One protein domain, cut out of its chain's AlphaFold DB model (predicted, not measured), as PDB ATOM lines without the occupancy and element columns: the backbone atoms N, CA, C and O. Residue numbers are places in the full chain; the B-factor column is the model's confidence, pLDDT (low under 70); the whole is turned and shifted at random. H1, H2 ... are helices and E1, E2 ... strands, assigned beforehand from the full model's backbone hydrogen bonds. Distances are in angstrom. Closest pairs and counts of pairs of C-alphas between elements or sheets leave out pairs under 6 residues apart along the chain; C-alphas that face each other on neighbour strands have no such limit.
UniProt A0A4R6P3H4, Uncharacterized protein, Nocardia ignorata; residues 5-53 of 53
ATOM      1  N   ALA A   5     -13.492  32.595   7.437       66.19
ATOM      2  CA  ALA A   5     -14.887  32.914   7.727       66.19
ATOM      3  C   ALA A   5     -15.889  32.414   6.664       66.19
ATOM      4  O   ALA A   5     -16.979  31.970   7.022       66.19
ATOM      5  N   GLN A   6     -15.553  32.444   5.369       69.75
ATOM      6  CA  GLN A   6     -16.442  31.921   4.316       69.75
ATOM      7  C   GLN A   6     -16.491  30.389   4.310       69.75
ATOM      8  O   GLN A   6     -17.544  29.800   4.066       69.75
ATOM      9  N   ILE A   7     -15.374  29.739   4.642       66.69
ATOM     10  CA  ILE A   7     -15.289  28.278   4.756       66.69
ATOM     11  C   ILE A   7     -16.135  27.798   5.939       66.69
ATOM     12  O   ILE A   7     -16.929  26.871   5.780       66.69
ATOM     13  N   ARG A   8     -16.043  28.477   7.092       67.50
ATOM     14  CA  ARG A   8     -16.860  28.166   8.278       67.50
ATOM     15  C   ARG A   8     -18.352  28.338   8.009       67.50
ATOM     16  O   ARG A   8     -19.107  27.418   8.292       67.50
ATOM     17  N   GLN A   9     -18.759  29.432   7.363       69.81
ATOM     18  CA  GLN A   9     -20.162  29.640   6.982       69.81
ATOM     19  C   GLN A   9     -20.677  28.554   6.034       69.81
ATOM     20  O   GLN A   9     -21.791  28.068   6.207       69.81
ATOM     21  N   ARG A  10     -19.864  28.120   5.061       68.12
ATOM     22  CA  ARG A  10     -20.213  26.980   4.198       68.12
ATOM     23  C   ARG A  10     -20.355  25.683   4.986       68.12
ATOM     24  O   ARG A  10     -21.213  24.878   4.651       68.12
ATOM     25  N   TRP A  11     -19.528  25.473   6.003       67.50
ATOM     26  CA  TRP A  11     -19.587  24.278   6.840       67.50
ATOM     27  C   TRP A  11     -20.783  24.291   7.784       67.50
ATOM     28  O   TRP A  11     -21.441  23.266   7.915       67.50
ATOM     29  N   GLU A  12     -21.113  25.427   8.393       65.94
ATOM     30  CA  GLU A  12     -22.316  25.580   9.218       65.94
ATOM     31  C   GLU A  12     -23.589  25.438   8.376       65.94
ATOM     32  O   GLU A  12     -24.490  24.693   8.752       65.94
ATOM     33  N   ALA A  13     -23.628  26.053   7.188       68.75
ATOM     34  CA  ALA A  13     -24.754  25.942   6.259       68.75
ATOM     35  C   ALA A  13     -24.919  24.529   5.670       68.75
ATOM     36  O   ALA A  13     -26.038  24.116   5.377       68.75
ATOM     37  N   ALA A  14     -23.823  23.780   5.509       65.56
ATOM     38  CA  ALA A  14     -23.841  22.377   5.094       65.56
ATOM     39  C   ALA A  14     -24.094  21.401   6.260       65.56
ATOM     40  O   ALA A  14     -24.110  20.194   6.038       65.56
ATOM     41  N   GLY A  15     -24.289  21.905   7.486       61.25
ATOM     42  CA  GLY A  15     -24.615  21.092   8.657       61.25
ATOM     43  C   GLY A  15     -23.428  20.358   9.276       61.25
ATOM     44  O   GLY A  15     -23.639  19.264   9.771       61.25
ATOM     45  N   LYS A  16     -22.220  20.953   9.241       58.34
ATOM     46  CA  LYS A  16     -20.908  20.378   9.616       58.34
ATOM     47  C   LYS A  16     -20.747  18.959   9.056       58.34
ATOM     48  O   LYS A  16     -21.295  18.046   9.655       58.34
ATOM     49  N   PRO A  17     -19.972  18.730   7.975       61.06
ATOM     50  CA  PRO A  17     -19.868  17.395   7.389       61.06
ATOM     51  C   PRO A  17     -19.569  16.379   8.490       61.06
ATOM     52  O   PRO A  17     -18.554  16.503   9.185       61.06
ATOM     53  N   GLU A  18     -20.505  15.451   8.686       59.31
ATOM     54  CA  GLU A  18     -20.401  14.374   9.659       59.31
ATOM     55  C   GLU A  18     -19.074  13.682   9.390       59.31
ATOM     56  O   GLU A  18     -18.821  13.112   8.326       59.31
ATOM     57  N   CYS A  19     -18.139  13.896  10.309       66.06
ATOM     58  CA  CYS A  19     -16.763  13.526  10.091       66.06
ATOM     59  C   CYS A  19     -16.627  12.042  10.414       66.06
ATOM     60  O   CYS A  19     -16.051  11.679  11.428       66.06
ATOM     61  N   ASP A  20     -17.164  11.190   9.543       62.53
ATOM     62  CA  ASP A  20     -17.230   9.734   9.732       62.53
ATOM     63  C   ASP A  20     -15.850   9.120  10.056       62.53
ATOM     64  O   ASP A  20     -15.709   8.203  10.858       62.53
ATOM     65  N   SER A  21     -14.785   9.727   9.520       66.19
ATOM     66  CA  SER A  21     -13.402   9.475   9.927       66.19
ATOM     67  C   SER A  21     -12.699  10.769  10.322       66.19
ATOM     68  O   SER A  21     -12.253  11.540   9.466       66.19
ATOM     69  N   HIS A  22     -12.566  10.990  11.630       72.50
ATOM     70  CA  HIS A  22     -11.804  12.101  12.189       72.50
ATOM     71  C   HIS A  22     -10.301  11.916  11.940       72.50
ATOM     72  O   HIS A  22      -9.614  11.168  12.637       72.50
ATOM     73  N   THR A  23      -9.757  12.642  10.962       79.62
ATOM     74  CA  THR A  23      -8.303  12.782  10.805       79.62
ATOM     75  C   THR A  23      -7.798  13.821  11.801       79.62
ATOM     76  O   THR A  23      -7.760  15.016  11.509       79.62
ATOM     77  N   LEU A  24      -7.489  13.356  13.009       82.81
ATOM     78  CA  LEU A  24      -6.999  14.176  14.111       82.81
ATOM     79  C   LEU A  24      -5.493  14.413  13.972       82.81
ATOM     80  O   LEU A  24      -4.705  13.467  14.042       82.81
ATOM     81  N   VAL A  25      -5.090  15.670  13.826       84.94
ATOM     82  CA  VAL A  25      -3.685  16.086  13.880       84.94
ATOM     83  C   VAL A  25      -3.433  16.849  15.172       84.94
ATOM     84  O   VAL A  25      -4.330  17.508  15.686       84.94
ATOM     85  N   ARG A  26      -2.223  16.737  15.726       84.50
ATOM     86  CA  ARG A  26      -1.849  17.514  16.913       84.50
ATOM     87  C   ARG A  26      -1.828  18.991  16.562       84.50
ATOM     88  O   ARG A  26      -1.246  19.371  15.545       84.50
ATOM     89  N   GLU A  27      -2.442  19.791  17.415       81.75
ATOM     90  CA  GLU A  27      -2.349  21.232  17.318       81.75
ATOM     91  C   GLU A  27      -1.007  21.701  17.890       81.75
ATOM     92  O   GLU A  27      -0.504  21.187  18.898       81.75
ATOM     93  N   TYR A  28      -0.397  22.651  17.185       80.88
ATOM     94  CA  TYR A  28       0.840  23.295  17.590       80.88
ATOM     95  C   TYR A  28       0.590  24.792  17.674       80.88
ATOM     96  O   TYR A  28       0.340  25.443  16.659       80.88
ATOM     97  N   TYR A  29       0.713  25.345  18.873       77.44
ATOM     98  CA  TYR A  29       0.664  26.781  19.095       77.44
ATOM     99  C   TYR A  29       2.088  27.299  19.270       77.44
ATOM    100  O   TYR A  29       2.813  26.871  20.168       77.44
ATOM    101  N   LEU A  30       2.522  28.186  18.369       85.75
ATOM    102  CA  LEU A  30       3.880  28.754  18.362       85.75
ATOM    103  C   LEU A  30       4.994  27.685  18.385       85.75
ATOM    104  O   LEU A  30       6.029  27.854  19.024       85.75
ATOM    105  N   GLY A  31       4.772  26.553  17.709       83.81
ATOM    106  CA  GLY A  31       5.718  25.430  17.669       83.81
ATOM    107  C   GLY A  31       5.685  24.514  18.897       83.81
ATOM    108  O   GLY A  31       6.382  23.502  18.913       83.81
ATOM    109  N   THR A  32       4.850  24.811  19.893       80.56
ATOM    110  CA  THR A  32       4.633  23.947  21.059       80.56
ATOM    111  C   THR A  32       3.377  23.115  20.851       80.56
ATOM    112  O   THR A  32       2.324  23.657  20.525       80.56
ATOM    113  N   ALA A  33       3.473  21.798  21.034       79.50
ATOM    114  CA  ALA A  33       2.293  20.940  21.032       79.50
ATOM    115  C   ALA A  33       1.409  21.314  22.228       79.50
ATOM    116  O   ALA A  33       1.846  21.187  23.372       79.50
ATOM    117  N   THR A  34       0.186  21.769  21.975       81.69
ATOM    118  CA  THR A  34      -0.734  22.210  23.038       81.69
ATOM    119  C   THR A  34      -1.434  21.043  23.732       81.69
ATOM    120  O   THR A  34      -1.933  21.181  24.843       81.69
ATOM    121  N   GLY A  35      -1.400  19.859  23.115       80.50
ATOM    122  CA  GLY A  35      -2.096  18.660  23.591       80.50
ATOM    123  C   GLY A  35      -3.472  18.484  22.951       80.50
ATOM    124  O   GLY A  35      -4.013  17.374  22.970       80.50
ATOM    125  N   ASP A  36      -3.981  19.529  22.304       83.06
ATOM    126  CA  ASP A  36      -5.207  19.497  21.519       83.06
ATOM    127  C   ASP A  36      -4.986  18.755  20.202       83.06
ATOM    128  O   ASP A  36      -3.880  18.690  19.644       83.06
ATOM    129  N   LYS A  37      -6.061  18.165  19.691       85.25
ATOM    130  CA  LYS A  37      -6.091  17.581  18.358       85.25
ATOM    131  C   LYS A  37      -7.139  18.296  17.534       85.25
ATOM    132  O   LYS A  37      -8.300  18.319  17.919       85.25
ATOM    133  N   VAL A  38      -6.758  18.806  16.378       83.19
ATOM    134  CA  VAL A  38      -7.698  19.405  15.435       83.19
ATOM    135  C   VAL A  38      -7.998  18.413  14.323       83.19
ATOM    136  O   VAL A  38      -7.114  17.712  13.823       83.19
ATOM    137  N   CYS A  39      -9.262  18.305  13.935       81.88
ATOM    138  CA  CYS A  39      -9.633  17.524  12.773       81.88
ATOM    139  C   CYS A  39      -9.393  18.338  11.503       81.88
ATOM    140  O   CYS A  39     -10.006  19.383  11.308       81.88
ATOM    141  N   THR A  40      -8.571  17.836  10.586       76.44
ATOM    142  CA  THR A  40      -8.313  18.523   9.307       76.44
ATOM    143  C   THR A  40      -9.497  18.476   8.338       76.44
ATOM    144  O   THR A  40      -9.504  19.206   7.352       76.44
ATOM    145  N   LYS A  41     -10.501  17.628   8.608       76.31
ATOM    146  CA  LYS A  41     -11.703  17.480   7.776       76.31
ATOM    147  C   LYS A  41     -12.863  18.369   8.211       76.31
ATOM    148  O   LYS A  41     -13.453  19.023   7.365       76.31
ATOM    149  N   CYS A  42     -13.197  18.370   9.502       74.50
ATOM    150  CA  CYS A  42     -14.335  19.129  10.034       74.50
ATOM    151  C   CYS A  42     -13.930  20.328  10.899       74.50
ATOM    152  O   CYS A  42     -14.800  21.062  11.364       74.50
ATOM    153  N   GLY A  43     -12.629  20.531  11.135       74.75
ATOM    154  CA  GLY A  43     -12.105  21.640  11.939       74.75
ATOM    155  C   GLY A  43     -12.516  21.598  13.409       74.75
ATOM    156  O   GLY A  43     -12.372  22.600  14.095       74.75
ATOM    157  N   GLY A  44     -13.061  20.474  13.885       79.81
ATOM    158  CA  GLY A  44     -13.362  20.285  15.299       79.81
ATOM    159  C   GLY A  44     -12.082  20.151  16.118       79.81
ATOM    160  O   GLY A  44     -11.138  19.490  15.676       79.81
ATOM    161  N   THR A  45     -12.076  20.744  17.307       82.50
ATOM    162  CA  THR A  45     -10.990  20.618  18.282       82.50
ATOM    163  C   THR A  45     -11.347  19.546  19.306       82.50
ATOM    164  O   THR A  45     -12.478  19.467  19.781       82.50
ATOM    165  N   PHE A  46     -10.387  18.686  19.629       81.56
ATOM    166  CA  PHE A  46     -10.549  17.532  20.504       81.56
ATOM    167  C   PHE A  46      -9.474  17.555  21.592       81.56
ATOM    168  O   PHE A  46      -8.293  17.338  21.303       81.56
ATOM    169  N   LEU A  47      -9.883  17.741  22.848       79.75
ATOM    170  CA  LEU A  47      -9.027  17.526  24.018       79.75
ATOM    171  C   LEU A  47      -9.255  16.113  24.550       79.75
ATOM    172  O   LEU A  47     -10.383  15.732  24.849       79.75
ATOM    173  N   ASN A  48      -8.192  15.317  24.690       71.88
ATOM    174  CA  ASN A  48      -8.263  13.968  25.282       71.88
ATOM    175  C   ASN A  48      -9.343  13.034  24.683       71.88
ATOM    176  O   ASN A  48      -9.790  12.099  25.337       71.88
ATOM    177  N   GLY A  49      -9.741  13.247  23.424       65.44
ATOM    178  CA  GLY A  49     -10.765  12.436  22.756       65.44
ATOM    179  C   GLY A  49     -12.207  12.919  22.946       65.44
ATOM    180  O   GLY A  49     -13.102  12.323  22.354       65.44
ATOM    181  N   GLN A  50     -12.440  14.006  23.687       64.25
ATOM    182  CA  GLN A  50     -13.713  14.731  23.688       64.25
ATOM    183  C   GLN A  50     -13.608  15.980  22.813       64.25
ATOM    184  O   GLN A  50     -12.633  16.726  22.897       64.25
ATOM    185  N   GLN A  51     -14.616  16.203  21.970       67.56
ATOM    186  CA  GLN A  51     -14.748  17.444  21.214       67.56
ATOM    187  C   GLN A  51     -15.005  18.590  22.198       67.56
ATOM    188  O   GLN A  51     -15.924  18.496  23.011       67.56
ATOM    189  N   VAL A  52     -14.189  19.639  22.135       68.69
ATOM    190  CA  VAL A  52     -14.404  20.881  22.884       68.69
ATOM    191  C   VAL A  52     -14.836  21.959  21.896       68.69
ATOM    192  O   VAL A  52     -14.247  22.096  20.823       68.69
ATOM    193  N   GLU A  53     -15.942  22.624  22.212       54.25
ATOM    194  CA  GLU A  53     -16.618  23.609  21.357       54.25
ATOM    195  C   GLU A  53     -16.098  25.028  21.587       54.25
ATOM    196  O   GLU A  53     -15.866  25.386  22.765       54.25
TER     197      GLU A  53
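This is residues 5 to 53 of the 53 residues of an uncharacterized protein of Nocardia ignorata (UniProt A0A4R6P3H4). A small, twisted sheet of four strands, folded back and forth as a chain of hairpins, makes the body, and one short helix, H1, is set off from it at the far end of an arm, residues 14 to 23. The long inner strand E2 bends by 79 degrees, and the short hairpin of E3 and E4 continues the sheet beside its second part. The printed part has 49 residues, with one named helix followed by four named strands; the sheet's order is E1, E2, E3, E4, antiparallel throughout. The class is mixed, helices and strands. The whole is only just compact, close to loose, with a radius of gyration of the C-alphas of 11.6 A, and its C-alphas span 33 by 22 by 17 A.

Begin with the sheet, a meander in which each strand is the antiparallel neighbour of the one before: E1, residues 24 to 29, E2, residues 32 to 39, E3, residues 45 to 47, and E4, residues 50 to 52. E1 and E2 form a hairpin with 143 degrees between their directions; look there for N 25 and O 38, 2.9 A apart, and N 34 and O 27, 3.2 A apart, both within hydrogen-bond range. E2 bends at residue 35. Beyond the bend, E2 and E3 form a hairpin at 122 degrees; C-alphas 38 and 45 face each other at 4.5 A, and N 46 and O 37 are within hydrogen-bond range at 2.7 A. E3 and E4 form a third hairpin at 126 degrees, with N 52 and O 45 within hydrogen-bond range at 2.9 A. E1 and E4 are the edge strands and are apart. From edge to edge the strands' lines turn by 135 degrees; the sheet is only just strongly twisted, its C-alphas lying up to 4.4 A off the best plane. H1, residues 5 to 13, is not on the sheet, with 0 pairs of C-alphas within 10 A. In H1 every O i to N i+4 pair is within hydrogen-bond range.

Find C-alpha 24 at (-6.999, 14.176, 14.111); from there E1 runs 15.6 A to C-alpha 29. E2 measures 17.7 A from Thr 32 to Cys 39, E3 6.8 A from Thr 45 to Leu 47. E4 runs 6.2 A from Gln 50 to C-alpha 52 at (-14.404, 20.881, 22.884). H1 begins at C-alpha 5, (-14.887, 32.914, 7.727), and runs 12.2 A to Ala 13.

The C-alphas of Ala 13 in H1 and Thr 32 in E2 are the two farthest apart, at 33.0 A. The printed part has no cut and ends at Glu 53, the chain's last residue. The link from H1 to E1 is short, and the other three are tight. The model's mean pLDDT over the printed part is 73.4; look for values under 70 in residues 5 to 21 and 49 to 53.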